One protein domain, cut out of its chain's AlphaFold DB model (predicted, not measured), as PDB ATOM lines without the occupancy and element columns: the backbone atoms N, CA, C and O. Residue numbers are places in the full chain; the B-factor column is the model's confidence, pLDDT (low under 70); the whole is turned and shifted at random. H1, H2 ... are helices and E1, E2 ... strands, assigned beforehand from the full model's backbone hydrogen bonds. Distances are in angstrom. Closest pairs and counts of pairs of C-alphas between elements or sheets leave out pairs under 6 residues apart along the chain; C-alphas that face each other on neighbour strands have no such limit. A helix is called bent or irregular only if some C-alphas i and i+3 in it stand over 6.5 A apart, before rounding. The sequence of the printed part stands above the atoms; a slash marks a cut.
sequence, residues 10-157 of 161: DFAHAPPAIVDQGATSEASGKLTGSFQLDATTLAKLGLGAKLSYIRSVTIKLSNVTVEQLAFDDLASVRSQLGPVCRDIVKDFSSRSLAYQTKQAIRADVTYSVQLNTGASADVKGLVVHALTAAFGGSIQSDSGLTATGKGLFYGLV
ATOM      1  N   ASP A  10      32.818  22.287   9.671       71.25
ATOM      2  CA  ASP A  10      33.509  21.679   8.525       71.25
ATOM      3  C   ASP A  10      34.920  21.165   8.860       71.25
ATOM      4  O   ASP A  10      35.441  20.307   8.158       71.25
ATOM      5  N   PHE A  11      35.535  21.684   9.929       65.69
ATOM      6  CA  PHE A  11      36.860  21.278  10.411       65.69
ATOM      7  C   PHE A  11      36.816  20.554  11.764       65.69
ATOM      8  O   PHE A  11      37.853  20.236  12.338       65.69
ATOM      9  N   ALA A  12      35.626  20.337  12.326       65.38
ATOM     10  CA  ALA A  12      35.446  19.679  13.612       65.38
ATOM     11  C   ALA A  12      35.063  18.213  13.383       65.38
ATOM     12  O   ALA A  12      33.897  17.836  13.484       65.38
ATOM     13  N   HIS A  13      36.047  17.375  13.060       71.56
ATOM     14  CA  HIS A  13      35.836  15.931  13.002       71.56
ATOM     15  C   HIS A  13      36.129  15.331  14.379       71.56
ATOM     16  O   HIS A  13      37.278  15.165  14.783       71.56
ATOM     17  N   ALA A  14      35.070  15.048  15.134       74.25
ATOM     18  CA  ALA A  14      35.178  14.298  16.376       74.25
ATOM     19  C   ALA A  14      35.042  12.796  16.086       74.25
ATOM     20  O   ALA A  14      34.102  12.411  15.383       74.25
ATOM     21  N   PRO A  15      35.944  11.945  16.604       83.12
ATOM     22  CA  PRO A  15      35.734  10.503  16.570       83.12
ATOM     23  C   PRO A  15      34.482  10.132  17.385       83.12
ATOM     24  O   PRO A  15      34.014  10.930  18.208       83.12
ATOM     25  N   PRO A  16      33.902   8.941  17.154       85.31
ATOM     26  CA  PRO A  16      32.760   8.489  17.935       85.31
ATOM     27  C   PRO A  16      33.136   8.394  19.415       85.31
ATOM     28  O   PRO A  16      34.210   7.907  19.763       85.31
ATOM     29  N   ALA A  17      32.239   8.844  20.289       87.25
ATOM     30  CA  ALA A  17      32.465   8.746  21.721       87.25
ATOM     31  C   ALA A  17      32.436   7.284  22.195       87.25
ATOM     32  O   ALA A  17      31.652   6.461  21.716       87.25
ATOM     33  N   ILE A  18      33.278   6.980  23.177       92.06
ATOM     34  CA  ILE A  18      33.347   5.692  23.858       92.06
ATOM     35  C   ILE A  18      32.336   5.709  25.003       92.06
ATOM     36  O   ILE A  18      32.318   6.638  25.808       92.06
ATOM     37  N   VAL A  19      31.511   4.668  25.110       92.88
ATOM     38  CA  VAL A  19      30.601   4.508  26.252       92.88
ATOM     39  C   VAL A  19      31.356   3.876  27.416       92.88
ATOM     40  O   VAL A  19      31.775   2.720  27.341       92.88
ATOM     41  N   ASP A  20      31.507   4.623  28.507       91.38
ATOM     42  CA  ASP A  20      32.066   4.110  29.754       91.38
ATOM     43  C   ASP A  20      31.008   3.278  30.481       91.38
ATOM     44  O   ASP A  20      30.064   3.823  31.054       91.38
ATOM     45  N   GLN A  21      31.137   1.952  30.448       90.88
ATOM     46  CA  GLN A  21      30.138   1.046  31.027       90.88
ATOM     47  C   GLN A  21      30.036   1.167  32.554       90.88
ATOM     48  O   GLN A  21      28.935   1.093  33.102       90.88
ATOM     49  N   GLY A  22      31.159   1.390  33.246       88.50
ATOM     50  CA  GLY A  22      31.186   1.518  34.704       88.50
ATOM     51  C   GLY A  22      30.500   2.804  35.153       88.50
ATOM     52  O   GLY A  22      29.554   2.765  35.944       88.50
ATOM     53  N   ALA A  23      30.906   3.933  34.568       88.62
ATOM     54  CA  ALA A  23      30.287   5.225  34.842       88.62
ATOM     55  C   ALA A  23      28.823   5.267  34.379       88.62
ATOM     56  O   ALA A  23      27.984   5.864  35.050       88.62
ATOM     57  N   THR A  24      28.484   4.595  33.273       91.00
ATOM     58  CA  THR A  24      27.097   4.455  32.799       91.00
ATOM     59  C   THR A  24      26.232   3.708  33.803       91.00
ATOM     60  O   THR A  24      25.123   4.158  34.084       91.00
ATOM     61  N   SER A  25      26.716   2.596  34.362       88.88
ATOM     62  CA  SER A  25      25.969   1.825  35.362       88.88
ATOM     63  C   SER A  25      25.707   2.657  36.620       88.88
ATOM     64  O   SER A  25      24.567   2.745  37.082       88.88
ATOM     65  N   GLU A  26      26.731   3.355  37.118       88.50
ATOM     66  CA  GLU A  26      26.602   4.233  38.282       88.50
ATOM     67  C   GLU A  26      25.652   5.412  38.015       88.50
ATOM     68  O   GLU A  26      24.741   5.679  38.806       88.50
ATOM     69  N   ALA A  27      25.835   6.104  36.887       86.56
ATOM     70  CA  ALA A  27      25.000   7.229  36.489       86.56
ATOM     71  C   ALA A  27      23.549   6.792  36.283       86.56
ATOM     72  O   ALA A  27      22.641   7.450  36.779       86.56
ATOM     73  N   SER A  28      23.315   5.654  35.629       87.06
ATOM     74  CA  SER A  28      21.971   5.110  35.433       87.06
ATOM     75  C   SER A  28      21.297   4.788  36.761       87.06
ATOM     76  O   SER A  28      20.137   5.147  36.936       87.06
ATOM     77  N   GLY A  29      22.010   4.186  37.717       84.38
ATOM     78  CA  GLY A  29      21.457   3.881  39.039       84.38
ATOM     79  C   GLY A  29      21.036   5.124  39.834       84.38
ATOM     80  O   GLY A  29      20.092   5.058  40.616       84.38
ATOM     81  N   LYS A  30      21.703   6.265  39.618       83.44
ATOM     82  CA  LYS A  30      21.426   7.526  40.331       83.44
ATOM     83  C   LYS A  30      20.464   8.454  39.593       83.44
ATOM     84  O   LYS A  30      19.721   9.200  40.225       83.44
ATOM     85  N   LEU A  31      20.525   8.459  38.265       83.12
ATOM     86  CA  LEU A  31      19.865   9.448  37.413       83.12
ATOM     87  C   LEU A  31      18.645   8.889  36.690       83.12
ATOM     88  O   LEU A  31      17.826   9.668  36.218       83.12
ATOM     89  N   THR A  32      18.480   7.569  36.607       78.81
ATOM     90  CA  THR A  32      17.245   6.997  36.060       78.81
ATOM     91  C   THR A  32      16.138   7.172  37.090       78.81
ATOM     92  O   THR A  32      16.077   6.464  38.091       78.81
ATOM     93  N   GLY A  33      15.262   8.145  36.867       73.44
ATOM     94  CA  GLY A  33      14.226   8.489  37.830       73.44
ATOM     95  C   GLY A  33      13.463   9.745  37.449       73.44
ATOM     96  O   GLY A  33      13.734  10.368  36.422       73.44
ATOM     97  N   SER A  34      12.482  10.086  38.282       80.38
ATOM     98  CA  SER A  34      11.696  11.309  38.167       80.38
ATOM     99  C   SER A  34      12.129  12.314  39.231       80.38
ATOM    100  O   SER A  34      12.004  12.049  40.423       80.38
ATOM    101  N   PHE A  35      12.612  13.473  38.795       81.62
ATOM    102  CA  PHE A  35      13.081  14.567  39.639       81.62
ATOM    103  C   PHE A  35      12.112  15.731  39.545       81.62
ATOM    104  O   PHE A  35      11.797  16.187  38.447       81.62
ATOM    105  N   GLN A  36      11.664  16.241  40.683       83.38
ATOM    106  CA  GLN A  36      10.887  17.469  40.707       83.38
ATOM    107  C   GLN A  36      11.833  18.665  40.796       83.38
ATOM    108  O   GLN A  36      12.712  18.708  41.655       83.38
ATOM    109  N   LEU A  37      11.656  19.635  39.906       77.81
ATOM    110  CA  LEU A  37      12.417  20.876  39.937       77.81
ATOM    111  C   LEU A  37      11.824  21.832  40.963       77.81
ATOM    112  O   LEU A  37      10.617  22.081  40.971       77.81
ATOM    113  N   ASP A  38      12.690  22.407  41.787       76.12
ATOM    114  CA  ASP A  38      12.309  23.495  42.676       76.12
ATOM    115  C   ASP A  38      12.168  24.834  41.923       76.12
ATOM    116  O   ASP A  38      12.631  25.019  40.790       76.12
ATOM    117  N   ALA A  39      11.512  25.798  42.572       73.81
ATOM    118  CA  ALA A  39      11.272  27.125  42.008       73.81
ATOM    119  C   ALA A  39      12.578  27.870  41.669       73.81
ATOM    120  O   ALA A  39      12.636  28.606  40.684       73.81
ATOM    121  N   THR A  40      13.641  27.650  42.445       78.06
ATOM    122  CA  THR A  40      14.957  28.272  42.237       78.06
ATOM    123  C   THR A  40      15.605  27.789  40.940       78.06
ATOM    124  O   THR A  40      16.169  28.578  40.180       78.06
ATOM    125  N   THR A  41      15.510  26.493  40.661       73.12
ATOM    126  CA  THR A  41      16.040  25.850  39.460       73.12
ATOM    127  C   THR A  41      15.266  26.316  38.239       73.12
ATOM    128  O   THR A  41      15.860  26.749  37.256       73.12
ATOM    129  N   LEU A  42      13.939  26.349  38.334       73.19
ATOM    130  CA  LEU A  42      13.069  26.893  37.294       73.19
ATOM    131  C   LEU A  42      13.347  28.383  37.008       73.19
ATOM    132  O   LEU A  42      13.383  28.789  35.847       73.19
ATOM    133  N   ALA A  43      13.620  29.200  38.031       75.56
ATOM    134  CA  ALA A  43      14.013  30.598  37.841       75.56
ATOM    135  C   ALA A  43      15.334  30.728  37.064       75.56
ATOM    136  O   ALA A  43      15.412  31.514  36.118       75.56
ATOM    137  N   LYS A  44      16.348  29.919  37.412       71.06
ATOM    138  CA  LYS A  44      17.644  29.869  36.703       71.06
ATOM    139  C   LYS A  44      17.508  29.450  35.238       71.06
ATOM    140  O   LYS A  44      18.330  29.841  34.418       71.06
ATOM    141  N   LEU A  45      16.460  28.701  34.912       66.69
ATOM    142  CA  LEU A  45      16.128  28.260  33.558       66.69
ATOM    143  C   LEU A  45      15.326  29.301  32.757       66.69
ATOM    144  O   LEU A  45      14.860  29.013  31.660       66.69
ATOM    145  N   GLY A  46      15.140  30.513  33.291       68.25
ATOM    146  CA  GLY A  46      14.420  31.592  32.608       68.25
ATOM    147  C   GLY A  46      12.897  31.500  32.726       68.25
ATOM    148  O   GLY A  46      12.184  32.288  32.107       68.25
ATOM    149  N   LEU A  47      12.378  30.588  33.556       70.75
ATOM    150  CA  LEU A  47      10.940  30.453  33.818       70.75
ATOM    151  C   LEU A  47      10.455  31.341  34.969       70.75
ATOM    152  O   LEU A  47       9.278  31.284  35.309       70.75
ATOM    153  N   GLY A  48      11.324  32.181  35.545       69.94
ATOM    154  CA  GLY A  48      11.046  32.969  36.753       69.94
ATOM    155  C   GLY A  48       9.716  33.733  36.721       69.94
ATOM    156  O   GLY A  48       8.921  33.615  37.648       69.94
ATOM    157  N   ALA A  49       9.416  34.433  35.624       66.06
ATOM    158  CA  ALA A  49       8.165  35.190  35.470       66.06
ATOM    159  C   ALA A  49       6.909  34.307  35.303       66.06
ATOM    160  O   ALA A  49       5.792  34.788  35.467       66.06
ATOM    161  N   LYS A  50       7.078  33.023  34.963       70.56
ATOM    162  CA  LYS A  50       5.992  32.059  34.722       70.56
ATOM    163  C   LYS A  50       5.794  31.078  35.885       70.56
ATOM    164  O   LYS A  50       4.879  30.262  35.834       70.56
ATOM    165  N   LEU A  51       6.617  31.173  36.934       70.94
ATOM    166  CA  LEU A  51       6.569  30.306  38.116       70.94
ATOM    167  C   LEU A  51       5.220  30.334  38.836       70.94
ATOM    168  O   LEU A  51       4.781  29.302  39.328       70.94
ATOM    169  N   SER A  52       4.535  31.479  38.859       74.00
ATOM    170  CA  SER A  52       3.221  31.631  39.504       74.00
ATOM    171  C   SER A  52       2.131  30.746  38.891       74.00
ATOM    172  O   SER A  52       1.131  30.452  39.544       74.00
ATOM    173  N   TYR A  53       2.320  30.290  37.651       75.31
ATOM    174  CA  TYR A  53       1.386  29.413  36.950       75.31
ATOM    175  C   TYR A  53       1.789  27.938  37.015       75.31
ATOM    176  O   TYR A  53       0.986  27.079  36.655       75.31
ATOM    177  N   ILE A  54       3.007  27.634  37.463       76.56
ATOM    178  CA  ILE A  54       3.571  26.287  37.495       76.56
ATOM    179  C   ILE A  54       3.455  25.743  38.919       76.56
ATOM    180  O   ILE A  54       4.014  26.297  39.859       76.56
ATOM    181  N   ARG A  55       2.749  24.624  39.070       78.31
ATOM    182  CA  ARG A  55       2.655  23.886  40.331       78.31
ATOM    183  C   ARG A  55       3.886  23.013  40.552       78.31
ATOM    184  O   ARG A  55       4.441  22.979  41.644       78.31
ATOM    185  N   SER A  56       4.293  22.285  39.517       79.06
ATOM    186  CA  SER A  56       5.475  21.426  39.542       79.06
ATOM    187  C   SER A  56       5.986  21.160  38.128       79.06
ATOM    188  O   SER A  56       5.222  21.165  37.160       79.06
ATOM    189  N   VAL A  57       7.292  20.921  38.011       81.12
ATOM    190  CA  VAL A  57       7.912  20.364  36.806       81.12
ATOM    191  C   VAL A  57       8.656  19.108  37.214       81.12
ATOM    192  O   VAL A  57       9.528  19.164  38.078       81.12
ATOM    193  N   THR A  58       8.317  17.995  36.582       85.56
ATOM    194  CA  THR A  58       8.985  16.711  36.762       85.56
ATOM    195  C   THR A  58       9.846  16.426  35.540       85.56
ATOM    196  O   THR A  58       9.357  16.460  34.413       85.56
ATOM    197  N   ILE A  59      11.121  16.129  35.760       84.81
ATOM    198  CA  ILE A  59      12.050  15.615  34.756       84.81
ATOM    199  C   ILE A  59      12.159  14.112  34.945       84.81
ATOM    200  O   ILE A  59      12.461  13.660  36.042       84.81
ATOM    201  N   LYS A  60      11.984  13.335  33.883       88.56
ATOM    202  CA  LYS A  60      12.350  11.922  33.850       88.56
ATOM    203  C   LYS A  60      13.507  11.717  32.888       88.56
ATOM    204  O   LYS A  60      13.385  12.098  31.730       88.56
ATOM    205  N   LEU A  61      14.590  11.101  33.353       87.75
ATOM    206  CA  LEU A  61      15.710  10.700  32.501       87.75
ATOM    207  C   LEU A  61      15.639   9.199  32.209       87.75
ATOM    208  O   LEU A  61      15.295   8.396  33.078       87.75
ATOM    209  N   SER A  62      15.957   8.831  30.973       89.94
ATOM    210  CA  SER A  62      16.025   7.449  30.491       89.94
ATOM    211  C   SER A  62      17.178   7.283  29.507       89.94
ATOM    212  O   SER A  62      17.680   8.273  28.982       89.94
ATOM    213  N   ASN A  63      17.583   6.038  29.238       90.94
ATOM    214  CA  ASN A  63      18.692   5.731  28.325       90.94
ATOM    215  C   ASN A  63      19.964   6.517  28.678       90.94
ATOM    216  O   ASN A  63      20.615   7.088  27.808       90.94
ATOM    217  N   VAL A  64      20.266   6.596  29.977       91.56
ATOM    218  CA  VAL A  64      21.425   7.326  30.488       91.56
ATOM    219  C   VAL A  64      22.690   6.568  30.097       91.56
ATOM    220  O   VAL A  64      22.854   5.407  30.454       91.56
ATOM    221  N   THR A  65      23.593   7.231  29.387       94.06
ATOM    222  CA  THR A  65      24.925   6.732  29.054       94.06
ATOM    223  C   THR A  65      25.969   7.781  29.404       94.06
ATOM    224  O   THR A  65      25.710   8.983  29.365       94.06
ATOM    225  N   VAL A  66      27.163   7.337  29.780       93.31
ATOM    226  CA  VAL A  66      28.320   8.215  29.954       93.31
ATOM    227  C   VAL A  66      29.218   8.037  28.744       93.31
ATOM    228  O   VAL A  66      29.835   6.990  28.556       93.31
ATOM    229  N   GLU A  67      29.260   9.067  27.909       93.75
ATOM    230  CA  GLU A  67      30.076   9.123  26.703       93.75
ATOM    231  C   GLU A  67      31.367   9.887  26.999       93.75
ATOM    232  O   GLU A  67      31.345  10.946  27.633       93.75
ATOM    233  N   GLN A  68      32.503   9.360  26.548       92.56
ATOM    234  CA  GLN A  68      33.809   9.982  26.724       92.56
ATOM    235  C   GLN A  68      34.681   9.877  25.479       92.56
ATOM    236  O   GLN A  68      34.560   8.948  24.689       92.56
ATOM    237  N   LEU A  69      35.593  10.830  25.335       89.38
ATOM    238  CA  LEU A  69      36.663  10.802  24.346       89.38
ATOM    239  C   LEU A  69      37.974  10.433  25.035       89.38
ATOM    240  O   LEU A  69      38.272  10.923  26.133       89.38
ATOM    241  N   ALA A  70      38.765   9.582  24.386       87.12
ATOM    242  CA  ALA A  70      40.100   9.259  24.861       87.12
ATOM    243  C   ALA A  70      41.050  10.461  24.673       87.12
ATOM    244  O   ALA A  70      40.770  11.411  23.941       87.12
ATOM    245  N   PHE A  71      42.169  10.501  25.398       84.44
ATOM    246  CA  PHE A  71      43.051  11.679  25.369       84.44
ATOM    247  C   PHE A  71      43.727  11.905  24.006       84.44
ATOM    248  O   PHE A  71      43.951  13.050  23.607       84.44
ATOM    249  N   ASP A  72      44.031  10.823  23.303       84.62
ATOM    250  CA  ASP A  72      44.492  10.792  21.918       84.62
ATOM    251  C   ASP A  72      43.417  11.299  20.947       84.62
ATOM    252  O   ASP A  72      43.722  12.147  20.105       84.62
ATOM    253  N   ASP A  73      42.153  10.912  21.135       86.31
ATOM    254  CA  ASP A  73      41.026  11.466  20.371       86.31
ATOM    255  C   ASP A  73      40.911  12.980  20.554       86.31
ATOM    256  O   ASP A  73      40.757  13.733  19.591       86.31
ATOM    257  N   LEU A  74      41.048  13.460  21.794       85.06
ATOM    258  CA  LEU A  74      41.012  14.890  22.088       85.06
ATOM    259  C   LEU A  74      42.134  15.641  21.357       85.06
ATOM    260  O   LEU A  74      41.897  16.737  20.844       85.06
ATOM    261  N   ALA A  75      43.338  15.063  21.289       84.31
ATOM    262  CA  ALA A  75      44.456  15.621  20.531       84.31
ATOM    263  C   ALA A  75      44.194  15.624  19.020       84.31
ATOM    264  O   ALA A  75      44.456  16.636  18.362       84.31
ATOM    265  N   SER A  76      43.615  14.542  18.496       84.94
ATOM    266  CA  SER A  76      43.205  14.425  17.097       84.94
ATOM    267  C   SER A  76      42.224  15.536  16.709       84.94
ATOM    268  O   SER A  76      42.503  16.306  15.785       84.94
ATOM    269  N   VAL A  77      41.164  15.742  17.501       84.94
ATOM    270  CA  VAL A  77      40.183  16.822  17.284       84.94
ATOM    271  C   VAL A  77      40.857  18.192  17.197       84.94
ATOM    272  O   VAL A  77      40.551  18.979  16.304       84.94
ATOM    273  N   ARG A  78      41.811  18.488  18.090       84.00
ATOM    274  CA  ARG A  78      42.526  19.778  18.092       84.00
ATOM    275  C   ARG A  78      43.402  19.966  16.857       84.00
ATOM    276  O   ARG A  78      43.513  21.079  16.348       84.00
ATOM    277  N   SER A  79      44.032  18.893  16.385       83.94
ATOM    278  CA  SER A  79      44.906  18.933  15.209       83.94
ATOM    279  C   SER A  79      44.149  19.230  13.911       83.94
ATOM    280  O   SER A  79      44.703  19.860  13.010       83.94
ATOM    281  N   GLN A  80      42.876  18.831  13.848       85.06
ATOM    282  CA  GLN A  80      42.025  18.943  12.663       85.06
ATOM    283  C   GLN A  80      41.288  20.284  12.566       85.06
ATOM    284  O   GLN A  80      40.726  20.598  11.518       85.06
ATOM    285  N   LEU A  81      41.347  21.113  13.615       84.88
ATOM    286  CA  LEU A  81      40.773  22.454  13.597       84.88
ATOM    287  C   LEU A  81      41.353  23.288  12.445       84.88
ATOM    288  O   LEU A  81      42.566  23.312  12.207       84.88
ATOM    289  N   GLY A  82      40.482  24.047  11.777       83.94
ATOM    290  CA  GLY A  82      40.891  25.012  10.758       83.94
ATOM    291  C   GLY A  82      41.880  26.044  11.325       83.94
ATOM    292  O   GLY A  82      41.852  26.318  12.529       83.94
ATOM    293  N   PRO A  83      42.736  26.654  10.485       85.81
ATOM    294  CA  PRO A  83      43.891  27.441  10.932       85.81
ATOM    295  C   PRO A  83      43.520  28.549  11.924       85.81
ATOM    296  O   PRO A  83      44.102  28.623  12.999       85.81
ATOM    297  N   VAL A  84      42.468  29.319  11.628       86.88
ATOM    298  CA  VAL A  84      41.991  30.405  12.501       86.88
ATOM    299  C   VAL A  84      41.497  29.879  13.853       86.88
ATOM    300  O   VAL A  84      41.824  30.435  14.897       86.88
ATOM    301  N   CYS A  85      40.723  28.790  13.854       86.75
ATOM    302  CA  CYS A  85      40.219  28.196  15.091       86.75
ATOM    303  C   CYS A  85      41.366  27.647  15.945       86.75
ATOM    304  O   CYS A  85      41.393  27.856  17.154       86.75
ATOM    305  N   ARG A  86      42.335  26.981  15.313       87.19
ATOM    306  CA  ARG A  86      43.519  26.454  15.988       87.19
ATOM    307  C   ARG A  86      44.338  27.566  16.644       87.19
ATOM    308  O   ARG A  86      44.738  27.402  17.793       87.19
ATOM    309  N   ASP A  87      44.538  28.689  15.959       88.56
ATOM    310  CA  ASP A  87      45.282  29.829  16.506       88.56
ATOM    311  C   ASP A  87      44.554  30.463  17.698       88.56
ATOM    312  O   ASP A  87      45.175  30.758  18.717       88.56
ATOM    313  N   ILE A  88      43.226  30.582  17.626       87.62
ATOM    314  CA  ILE A  88      42.402  31.070  18.741       87.62
ATOM    315  C   ILE A  88      42.457  30.104  19.925       87.62
ATOM    316  O   ILE A  88      42.682  30.529  21.055       87.62
ATOM    317  N   VAL A  89      42.293  28.799  19.696       87.12
ATOM    318  CA  VAL A  89      42.401  27.799  20.769       87.12
ATOM    319  C   VAL A  89      43.791  27.846  21.406       87.12
ATOM    320  O   VAL A  89      43.889  27.772  22.627       87.12
ATOM    321  N   LYS A  90      44.853  28.036  20.613       88.38
ATOM    322  CA  LYS A  90      46.227  28.182  21.108       88.38
ATOM    323  C   LYS A  90      46.412  29.446  21.956       88.38
ATOM    324  O   LYS A  90      46.992  29.354  23.037       88.38
ATOM    325  N   ASP A  91      45.892  30.594  21.517       89.50
ATOM    326  CA  ASP A  91      45.917  31.842  22.299       89.50
ATOM    327  C   ASP A  91      45.202  31.665  23.647       89.50
ATOM    328  O   ASP A  91      45.767  31.922  24.712       89.50
ATOM    329  N   PHE A  92      43.988  31.115  23.628       88.38
ATOM    330  CA  PHE A  92      43.200  30.901  24.842       88.38
ATOM    331  C   PHE A  92      43.816  29.832  25.756       88.38
ATOM    332  O   PHE A  92      43.775  29.981  26.978       88.38
ATOM    333  N   SER A  93      44.418  28.783  25.192       88.06
ATOM    334  CA  SER A  93      45.147  27.746  25.935       88.06
ATOM    335  C   SER A  93      46.354  28.335  26.667       88.06
ATOM    336  O   SER A  93      46.495  28.112  27.870       88.06
ATOM    337  N   SER A  94      47.134  29.215  26.020       89.19
ATOM    338  CA  SER A  94      48.264  29.912  26.665       89.19
ATOM    339  C   SER A  94      47.851  30.736  27.893       89.19
ATOM    340  O   SER A  94      48.641  30.961  28.809       89.19
ATOM    341  N   ARG A  95      46.574  31.130  27.949       89.62
ATOM    342  CA  ARG A  95      45.958  31.895  29.038       89.62
ATOM    343  C   ARG A  95      45.189  31.020  30.034       89.62
ATOM    344  O   ARG A  95      44.555  31.557  30.937       89.62
ATOM    345  N   SER A  96      45.215  29.691  29.889       86.44
ATOM    346  CA  SER A  96      44.401  28.740  30.672       86.44
ATOM    347  C   SER A  96      42.884  28.975  30.571       86.44
ATOM    348  O   SER A  96      42.133  28.693  31.510       86.44
ATOM    349  N   LEU A  97      42.428  29.494  29.429       85.56
ATOM    350  CA  LEU A  97      41.024  29.801  29.135       85.56
ATOM    351  C   LEU A  97      40.399  28.847  28.106       85.56
ATOM    352  O   LEU A  97      39.217  28.990  27.794       85.56
ATOM    353  N   ALA A  98      41.162  27.883  27.585       85.75
ATOM    354  CA  ALA A  98      40.666  26.876  26.656       85.75
ATOM    355  C   ALA A  98      40.328  25.565  27.379       85.75
ATOM    356  O   ALA A  98      41.124  25.028  28.152       85.75
ATOM    357  N   TYR A  99      39.136  25.047  27.092       87.19
ATOM    358  CA  TYR A  99      38.626  23.794  27.631       87.19
ATOM    359  C   TYR A  99      38.021  22.960  26.507       87.19
ATOM    360  O   TYR A  99      37.425  23.500  25.576       87.19
ATOM    361  N   GLN A 100      38.142  21.643  26.624       86.69
ATOM    362  CA  GLN A 100      37.556  20.678  25.706       86.69
ATOM    363  C   GLN A 100      36.705  19.685  26.495       86.69
ATOM    364  O   GLN A 100      37.094  19.241  27.577       86.69
ATOM    365  N   THR A 101      35.538  19.332  25.963       88.19
ATOM    366  CA  THR A 101      34.684  18.303  26.560       88.19
ATOM    367  C   THR A 101      35.373  16.948  26.451       88.19
ATOM    368  O   THR A 101      35.657  16.489  25.349       88.19
ATOM    369  N   LYS A 102      35.637  16.318  27.598       89.81
ATOM    370  CA  LYS A 102      36.206  14.969  27.681       89.81
ATOM    371  C   LYS A 102      35.123  13.919  27.880       89.81
ATOM    372  O   LYS A 102      35.214  12.843  27.309       89.81
ATOM    373  N   GLN A 103      34.136  14.220  28.713       92.12
ATOM    374  CA  GLN A 103      33.079  13.285  29.074       92.12
ATOM    375  C   GLN A 103      31.765  14.040  29.261       92.12
ATOM    376  O   GLN A 103      31.760  15.207  29.657       92.12
ATOM    377  N   ALA A 104      30.657  13.381  28.952       93.00
ATOM    378  CA  ALA A 104      29.318  13.911  29.116       93.00
ATOM    379  C   ALA A 104      28.336  12.779  29.419       93.00
ATOM    380  O   ALA A 104      28.522  11.636  29.003       93.00
ATOM    381  N   ILE A 105      27.260  13.117  30.117       91.56
ATOM    382  CA  ILE A 105      26.118  12.229  30.288       91.56
ATOM    383  C   ILE A 105      25.191  12.464  29.106       91.56
ATOM    384  O   ILE A 105      24.740  13.588  28.903       91.56
ATOM    385  N   ARG A 106      24.883  11.425  28.340       92.38
ATOM    386  CA  ARG A 106      23.863  11.466  27.302       92.38
ATOM    387  C   ARG A 106      22.608  10.771  27.811       92.38
ATOM    388  O   ARG A 106      22.691   9.691  28.380       92.38
ATOM    389  N   ALA A 107      21.451  11.398  27.652       90.94
ATOM    390  CA  ALA A 107      20.192  10.817  28.094       90.94
ATOM    391  C   ALA A 107      19.017  11.295  27.247       90.94
ATOM    392  O   ALA A 107      19.001  12.411  26.716       90.94
ATOM    393  N   ASP A 108      17.995  10.455  27.195       90.50
ATOM    394  CA  ASP A 108      16.659  10.869  26.805       90.50
ATOM    395  C   ASP A 108      15.966  11.489  28.014       90.50
ATOM    396  O   ASP A 108      16.132  11.043  29.152       90.50
ATOM    397  N   VAL A 109      15.166  12.517  27.767       86.12
ATOM    398  CA  VAL A 109      14.467  13.251  28.810       86.12
ATOM    399  C   VAL A 109      13.001  13.430  28.469       86.12
ATOM    400  O   VAL A 109      12.638  13.720  27.329       86.12
ATOM    401  N   THR A 110      12.165  13.317  29.492       86.19
ATOM    402  CA  THR A 110      10.756  13.683  29.448       86.19
ATOM    403  C   THR A 110      10.483  14.703  30.538       86.19
ATOM    404  O   THR A 110      10.610  14.415  31.726       86.19
ATOM    405  N   TYR A 111      10.069  15.893  30.134       81.25
ATOM    406  CA  TYR A 111       9.572  16.938  31.014       81.25
ATOM    407  C   TYR A 111       8.061  16.810  31.129       81.25
ATOM    408  O   TYR A 111       7.379  16.582  30.134       81.25
ATOM    409  N   SER A 112       7.526  16.956  32.333       82.62
ATOM    410  CA  SER A 112       6.089  16.965  32.601       82.62
ATOM    411  C   SER A 112       5.761  18.116  33.532       82.62
ATOM    412  O   SER A 112       6.356  18.241  34.599       82.62
ATOM    413  N   VAL A 113       4.816  18.959  33.135       80.31
ATOM    414  CA  VAL A 113       4.433  20.145  33.902       80.31
ATOM    415  C   VAL A 113       3.035  19.984  34.447       80.31
ATOM    416  O   VAL A 113       2.103  19.634  33.722       80.31
ATOM    417  N   GLN A 114       2.874  20.344  35.709       81.81
ATOM    418  CA  GLN A 114       1.571  20.588  36.297       81.81
ATOM    419  C   GLN A 114       1.419  22.091  36.492       81.81
ATOM    420  O   GLN A 114       2.266  22.730  37.117       81.81
ATOM    421  N   LEU A 115       0.351  22.666  35.946       80.75
ATOM    422  CA  LEU A 115       0.008  24.066  36.181       80.75
ATOM    423  C   LEU A 115      -0.941  24.198  37.366       80.75
ATOM    424  O   LEU A 115      -1.636  23.250  37.738       80.75
ATOM    425  N   ASN A 116      -0.993  25.399  37.925       78.69
ATOM    426  CA  ASN A 116      -2.005  25.764  38.902       78.69
ATOM    427  C   ASN A 116      -3.403  25.763  38.262       78.69
ATOM    428  O   ASN A 116      -3.578  26.028  37.067       78.69
ATOM    429  N   THR A 117      -4.414  25.445  39.071       72.62
ATOM    430  CA  THR A 117      -5.823  25.464  38.662       72.62
ATOM    431  C   THR A 117      -6.205  26.854  38.152       72.62
ATOM    432  O   THR A 117      -5.970  27.842  38.842       72.62
ATOM    433  N   GLY A 118      -6.789  26.930  36.950       68.44
ATOM    434  CA  GLY A 118      -7.196  28.193  36.316       68.44
ATOM    435  C   GLY A 118      -6.226  28.759  35.268       68.44
ATOM    436  O   GLY A 118      -6.498  29.819  34.713       68.44
ATOM    437  N   ALA A 119      -5.118  28.077  34.951       70.75
ATOM    438  CA  ALA A 119      -4.225  28.508  33.871       70.75
ATOM    439  C   ALA A 119      -4.904  28.419  32.487       70.75
ATOM    440  O   ALA A 119      -5.379  27.351  32.083       70.75
ATOM    441  N   SER A 120      -4.918  29.535  31.748       70.75
ATOM    442  CA  SER A 120      -5.493  29.619  30.399       70.75
ATOM    443  C   SER A 120      -4.688  28.813  29.366       70.75
ATOM    444  O   SER A 120      -3.534  28.433  29.596       70.75
ATOM    445  N   ALA A 121      -5.290  28.553  28.201       72.94
ATOM    446  CA  ALA A 121      -4.619  27.877  27.086       72.94
ATOM    447  C   ALA A 121      -3.364  28.633  26.598       72.94
ATOM    448  O   ALA A 121      -2.360  28.006  26.265       72.94
ATOM    449  N   ASP A 122      -3.371  29.965  26.657       71.75
ATOM    450  CA  ASP A 122      -2.220  30.791  26.268       71.75
ATOM    451  C   ASP A 122      -1.040  30.623  27.232       71.75
ATOM    452  O   ASP A 122       0.116  30.493  26.820       71.75
ATOM    453  N   VAL A 123      -1.325  30.543  28.537       72.75
ATOM    454  CA  VAL A 123      -0.309  30.289  29.569       72.75
ATOM    455  C   VAL A 123       0.301  28.898  29.390       72.75
ATOM    456  O   VAL A 123       1.518  28.745  29.501       72.75
ATOM    457  N   LYS A 124      -0.515  27.896  29.037       73.62
ATOM    458  CA  LYS A 124      -0.042  26.545  28.695       73.62
ATOM    459  C   LYS A 124       0.980  26.577  27.557       73.62
ATOM    460  O   LYS A 124       2.084  26.064  27.731       73.62
ATOM    461  N   GLY A 125       0.657  27.231  26.440       72.88
ATOM    462  CA  GLY A 125       1.569  27.354  25.296       72.88
ATOM    463  C   GLY A 125       2.873  28.076  25.649       72.88
ATOM    464  O   GLY A 125       3.963  27.623  25.298       72.88
ATOM    465  N   LEU A 126       2.780  29.154  26.429       74.88
ATOM    466  CA  LEU A 126       3.933  29.925  26.893       74.88
ATOM    467  C   LEU A 126       4.871  29.126  27.806       74.88
ATOM    468  O   LEU A 126       6.090  29.318  27.736       74.88
ATOM    469  N   VAL A 127       4.328  28.286  28.686       75.06
ATOM    470  CA  VAL A 127       5.126  27.434  29.577       75.06
ATOM    471  C   VAL A 127       5.814  26.330  28.781       75.06
ATOM    472  O   VAL A 127       7.018  26.146  28.940       75.06
ATOM    473  N   VAL A 128       5.100  25.668  27.866       74.06
ATOM    474  CA  VAL A 128       5.682  24.629  27.000       74.06
ATOM    475  C   VAL A 128       6.814  25.195  26.150       74.06
ATOM    476  O   VAL A 128       7.912  24.652  26.174       74.06
ATOM    477  N   HIS A 129       6.594  26.324  25.471       75.12
ATOM    478  CA  HIS A 129       7.629  26.958  24.654       75.12
ATOM    479  C   HIS A 129       8.881  27.288  25.473       75.12
ATOM    480  O   HIS A 129      10.006  27.070  25.032       75.12
ATOM    481  N   ALA A 130       8.694  27.817  26.682       73.75
ATOM    482  CA  ALA A 130       9.815  28.170  27.538       73.75
ATOM    483  C   ALA A 130      10.576  26.933  28.046       73.75
ATOM    484  O   ALA A 130      11.792  26.991  28.177       73.75
ATOM    485  N   LEU A 131       9.898  25.803  28.260       71.62
ATOM    486  CA  LEU A 131      10.550  24.539  28.607       71.62
ATOM    487  C   LEU A 131      11.315  23.945  27.433       71.62
ATOM    488  O   LEU A 131      12.468  23.566  27.601       71.62
ATOM    489  N   THR A 132      10.721  23.923  26.240       71.12
ATOM    490  CA  THR A 132      11.419  23.491  25.025       71.12
ATOM    491  C   THR A 132      12.673  24.333  24.788       71.12
ATOM    492  O   THR A 132      13.730  23.786  24.488       71.12
ATOM    493  N   ALA A 133      12.585  25.649  24.997       73.56
ATOM    494  CA  ALA A 133      13.728  26.550  24.879       73.56
ATOM    495  C   ALA A 133      14.795  26.322  25.966       73.56
ATOM    496  O   ALA A 133      15.984  26.373  25.668       73.56
ATOM    497  N   ALA A 134      14.387  26.079  27.214       68.44
ATOM    498  CA  ALA A 134      15.312  25.907  28.334       68.44
ATOM    499  C   ALA A 134      16.051  24.562  28.305       68.44
ATOM    500  O   ALA A 134      17.191  24.477  28.759       68.44
ATOM    501  N   PHE A 135      15.401  23.519  27.795       67.25
ATOM    502  CA  PHE A 135      15.870  22.149  27.952       67.25
ATOM    503  C   PHE A 135      16.248  21.441  26.650       67.25
ATOM    504  O   PHE A 135      16.909  20.405  26.701       67.25
ATOM    505  N   GLY A 136      15.859  21.983  25.494       63.06
ATOM    506  CA  GLY A 136      16.000  21.307  24.208       63.06
ATOM    507  C   GLY A 136      15.011  20.146  24.041       63.06
ATOM    508  O   GLY A 136      14.492  19.587  25.007       63.06
ATOM    509  N   GLY A 137      14.720  19.788  22.788       61.91
ATOM    510  CA  GLY A 137      13.796  18.703  22.445       61.91
ATOM    511  C   GLY A 137      12.618  19.144  21.581       61.91
ATOM    512  O   GLY A 137      12.572  20.267  21.082       61.91
ATOM    513  N   SER A 138      11.672  18.232  21.385       59.94
ATOM    514  CA  SER A 138      10.442  18.447  20.633       59.94
ATOM    515  C   SER A 138       9.218  18.234  21.522       59.94
ATOM    516  O   SER A 138       9.235  17.525  22.529       59.94
ATOM    517  N   ILE A 139       8.132  18.919  21.180       58.88
ATOM    518  CA  ILE A 139       6.883  18.833  21.930       58.88
ATOM    519  C   ILE A 139       6.098  17.648  21.374       58.88
ATOM    520  O   ILE A 139       5.644  17.686  20.232       58.88
ATOM    521  N   GLN A 140       5.907  16.612  22.186       57.50
ATOM    522  CA  GLN A 140       4.846  15.638  21.952       57.50
ATOM    523  C   GLN A 140       3.611  16.134  22.698       57.50
ATOM    524  O   GLN A 140       3.466  15.957  23.905       57.50
ATOM    525  N   SER A 141       2.770  16.855  21.959       46.34
ATOM    526  CA  SER A 141       1.471  17.329  22.421       46.34
ATOM    527  C   SER A 141       0.539  16.131  22.548       46.34
ATOM    528  O   SER A 141      -0.053  15.720  21.553       46.34
ATOM    529  N   ASP A 142       0.383  15.602  23.755       48.38
ATOM    530  CA  ASP A 142      -0.646  14.602  24.019       48.38
ATOM    531  C   ASP A 142      -1.361  14.918  25.330       48.38
ATOM    532  O   ASP A 142      -1.034  14.376  26.377       48.38
ATOM    533  N   SER A 143      -2.299  15.874  25.290       52.84
ATOM    534  CA  SER A 143      -3.204  16.308  26.382       52.84
ATOM    535  C   SER A 143      -2.578  16.789  27.715       52.84
ATOM    536  O   SER A 143      -3.222  17.529  28.463       52.84
ATOM    537  N   GLY A 144      -1.314  16.461  27.986       57.88
ATOM    538  CA  GLY A 144      -0.476  16.895  29.091       57.88
ATOM    539  C   GLY A 144       0.636  17.822  28.604       57.88
ATOM    540  O   GLY A 144       1.058  17.793  27.450       57.88
ATOM    541  N   LEU A 145       1.109  18.691  29.495       74.50
ATOM    542  CA  LEU A 145       2.206  19.621  29.223       74.50
ATOM    543  C   LEU A 145       3.534  18.870  29.296       74.50
ATOM    544  O   LEU A 145       4.289  19.006  30.261       74.50
ATOM    545  N   THR A 146       3.770  18.024  28.299       75.12
ATOM    546  CA  THR A 146       4.962  17.192  28.199       75.12
ATOM    547  C   THR A 146       5.852  17.618  27.042       75.12
ATOM    548  O   THR A 146       5.373  17.914  25.949       75.12
ATOM    549  N   ALA A 147       7.161  17.630  27.274       77.75
ATOM    550  CA  ALA A 147       8.170  17.844  26.239       77.75
ATOM    551  C   ALA A 147       9.214  16.734  26.332       77.75
ATOM    552  O   ALA A 147       9.582  16.337  27.438       77.75
ATOM    553  N   THR A 148       9.686  16.225  25.196       82.44
ATOM    554  CA  THR A 148      10.662  15.132  25.159       82.44
ATOM    555  C   THR A 148      11.906  15.541  24.383       82.44
ATOM    556  O   THR A 148      11.847  16.259  23.389       82.44
ATOM    557  N   GLY A 149      13.067  15.099  24.849       82.69
ATOM    558  CA  GLY A 149      14.348  15.300  24.185       82.69
ATOM    559  C   GLY A 149      15.071  13.970  24.083       82.69
ATOM    560  O   GLY A 149      15.073  13.207  25.043       82.69
ATOM    561  N   LYS A 150      15.665  13.675  22.925       88.44
ATOM    562  CA  LYS A 150      16.412  12.430  22.713       88.44
ATOM    563  C   LYS A 150      17.901  12.697  22.602       88.44
ATOM    564  O   LYS A 150      18.302  13.614  21.888       88.44
ATOM    565  N   GLY A 151      18.701  11.875  23.275       86.50
ATOM    566  CA  GLY A 151      20.159  11.901  23.213       86.50
ATOM    567  C   GLY A 151      20.769  13.253  23.577       86.50
ATOM    568  O   GLY A 151      21.734  13.661  22.934       86.50
ATOM    569  N   LEU A 152      20.193  13.951  24.557       87.00
ATOM    570  CA  LEU A 152      20.685  15.244  25.026       87.00
ATOM    571  C   LEU A 152      21.885  15.062  25.957       87.00
ATOM    572  O   LEU A 152      21.956  14.076  26.689       87.00
ATOM    573  N   PHE A 153      22.807  16.026  25.938       87.19
ATOM    574  CA  PHE A 153      24.034  15.999  26.734       87.19
ATOM    575  C   PHE A 153      23.927  16.862  27.997       87.19
ATOM    576  O   PHE A 153      23.502  18.015  27.946       87.19
ATOM    577  N   TYR A 154      24.393  16.315  29.117       84.50
ATOM    578  CA  TYR A 154      24.369  16.907  30.452       84.50
ATOM    579  C   TYR A 154      25.696  16.664  31.180       84.50
ATOM    580  O   TYR A 154      26.469  15.784  30.806       84.50
ATOM    581  N   GLY A 155      25.952  17.427  32.249       82.88
ATOM    582  CA  GLY A 155      27.056  17.142  33.176       82.88
ATOM    583  C   GLY A 155      28.431  17.079  32.507       82.88
ATOM    584  O   GLY A 155      29.170  16.125  32.720       82.88
ATOM    585  N   LEU A 156      28.750  18.063  31.661       86.81
ATOM    586  CA  LEU A 156      29.992  18.074  30.890       86.81
ATOM    587  C   LEU A 156      31.217  18.118  31.814       86.81
ATOM    588  O   LEU A 156      31.394  19.064  32.582       86.81
ATOM    589  N   VAL A 157      32.097  17.131  31.672       88.88
ATOM    590  CA  VAL A 157      33.435  17.143  32.260       88.88
ATOM    591  C   VAL A 157      34.389  17.725  31.234       88.88
ATOM    592  O   VAL A 157      34.598  17.180  30.145       88.88
TER     593      VAL A 157
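AT A GLANCE: This is residues 10 to 157 of the 161 residues of an uncharacterized protein of Mesorhizobium sp. L103C105A0 (UniProt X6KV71). A long, strongly twisted sheet of four strands, arched by bends in E2, E3 and E4, makes the body, with H1 over one face and, near one end of the arch, H2 and H5 side by side on the opposite face. At the other end of E2 and E3, H3 and H4 form a small, loosely joined head, from which residues 91 to 96 stick out. The printed part has 148 residues, with five named helices and four named strands in the order H1 E1 H2 E2 H3 H4 E3 H5 E4. The sheet's order is E1 E2 E3 E4, antiparallel throughout, and the class is mixed. The whole is loose, with a radius of gyration of the C-alphas of 19.2 A, and elongated, spanning 57 by 34 by 26 A.

HOW THE PARTS SIT: From residue 10, go to residues 18 to 19, which pair antiparallel with residues 67 to 68 of E2, residues 54 to 68. H1, residues 21 to 31, is on the sheet over E2 at a height of 8.0 A; its Thr 24 and Val 66 of E2 have the closest C-alphas, 4.9 A. Next find the edge strand E1, residues 33 to 37, where N 35 and O 59 of E2 are 2.8 A apart. H2, residues 39 to 53, is irregular, with C-alphas 46 and 49 at 7.8 A, and lies over none of the strands. H3, residues 71 to 80, only grazes the sheet with residues 71 to 78. It is close to but not clearly touching H4, residues 83 to 94; their closest C-alphas, Arg 78 and Arg 86, are 7.1 A apart. In E3, residues 99 to 115, O 110 is 2.8 A from N 60 of E2. H5, residues 121 to 135, lies over E3 and the edge strand E4, residues 145 to 157, at a height of 8.7 A, on the same face as H2 and opposite to H1. H5 touches H2, closest at the C-alphas of Leu 45 and Ala 134, 5.8 A, at a shallow tilt of 3 degrees, opposite ways. N 109 of E3 and O 149 of E4 are 2.8 A apart. In H1, H3, H4 and H5 every O i to N i+4 pair is within hydrogen-bond range; in H2 4 of 11 are, beside 7 of 12 O i to N i+3 pairs.

IN THESE COORDINATES: Find C-alpha 21 at (30.138, 1.046, 31.027), where H1 begins. E2 measures 36.0 A from first to last C-alpha and bends by 65 degrees at residue 63. E3 measures 39.6 A and bends by 84 degrees at residue 102. H5 measures 21.3 A. E4 measures 31.5 A, bends by 71 degrees at residue 150 and ends at C-alpha 157, (33.435, 17.143, 32.260).

THE WHOLE: The two C-alphas farthest apart, those of Pro 83 and Gly 118, are 57.1 A apart. The printed part has no cut and no long link. The model's mean pLDDT over the printed part is 80.4; look for values under 70 at residues 11 to 12, 45 to 46, 48 to 49, 118 and 134 to 144.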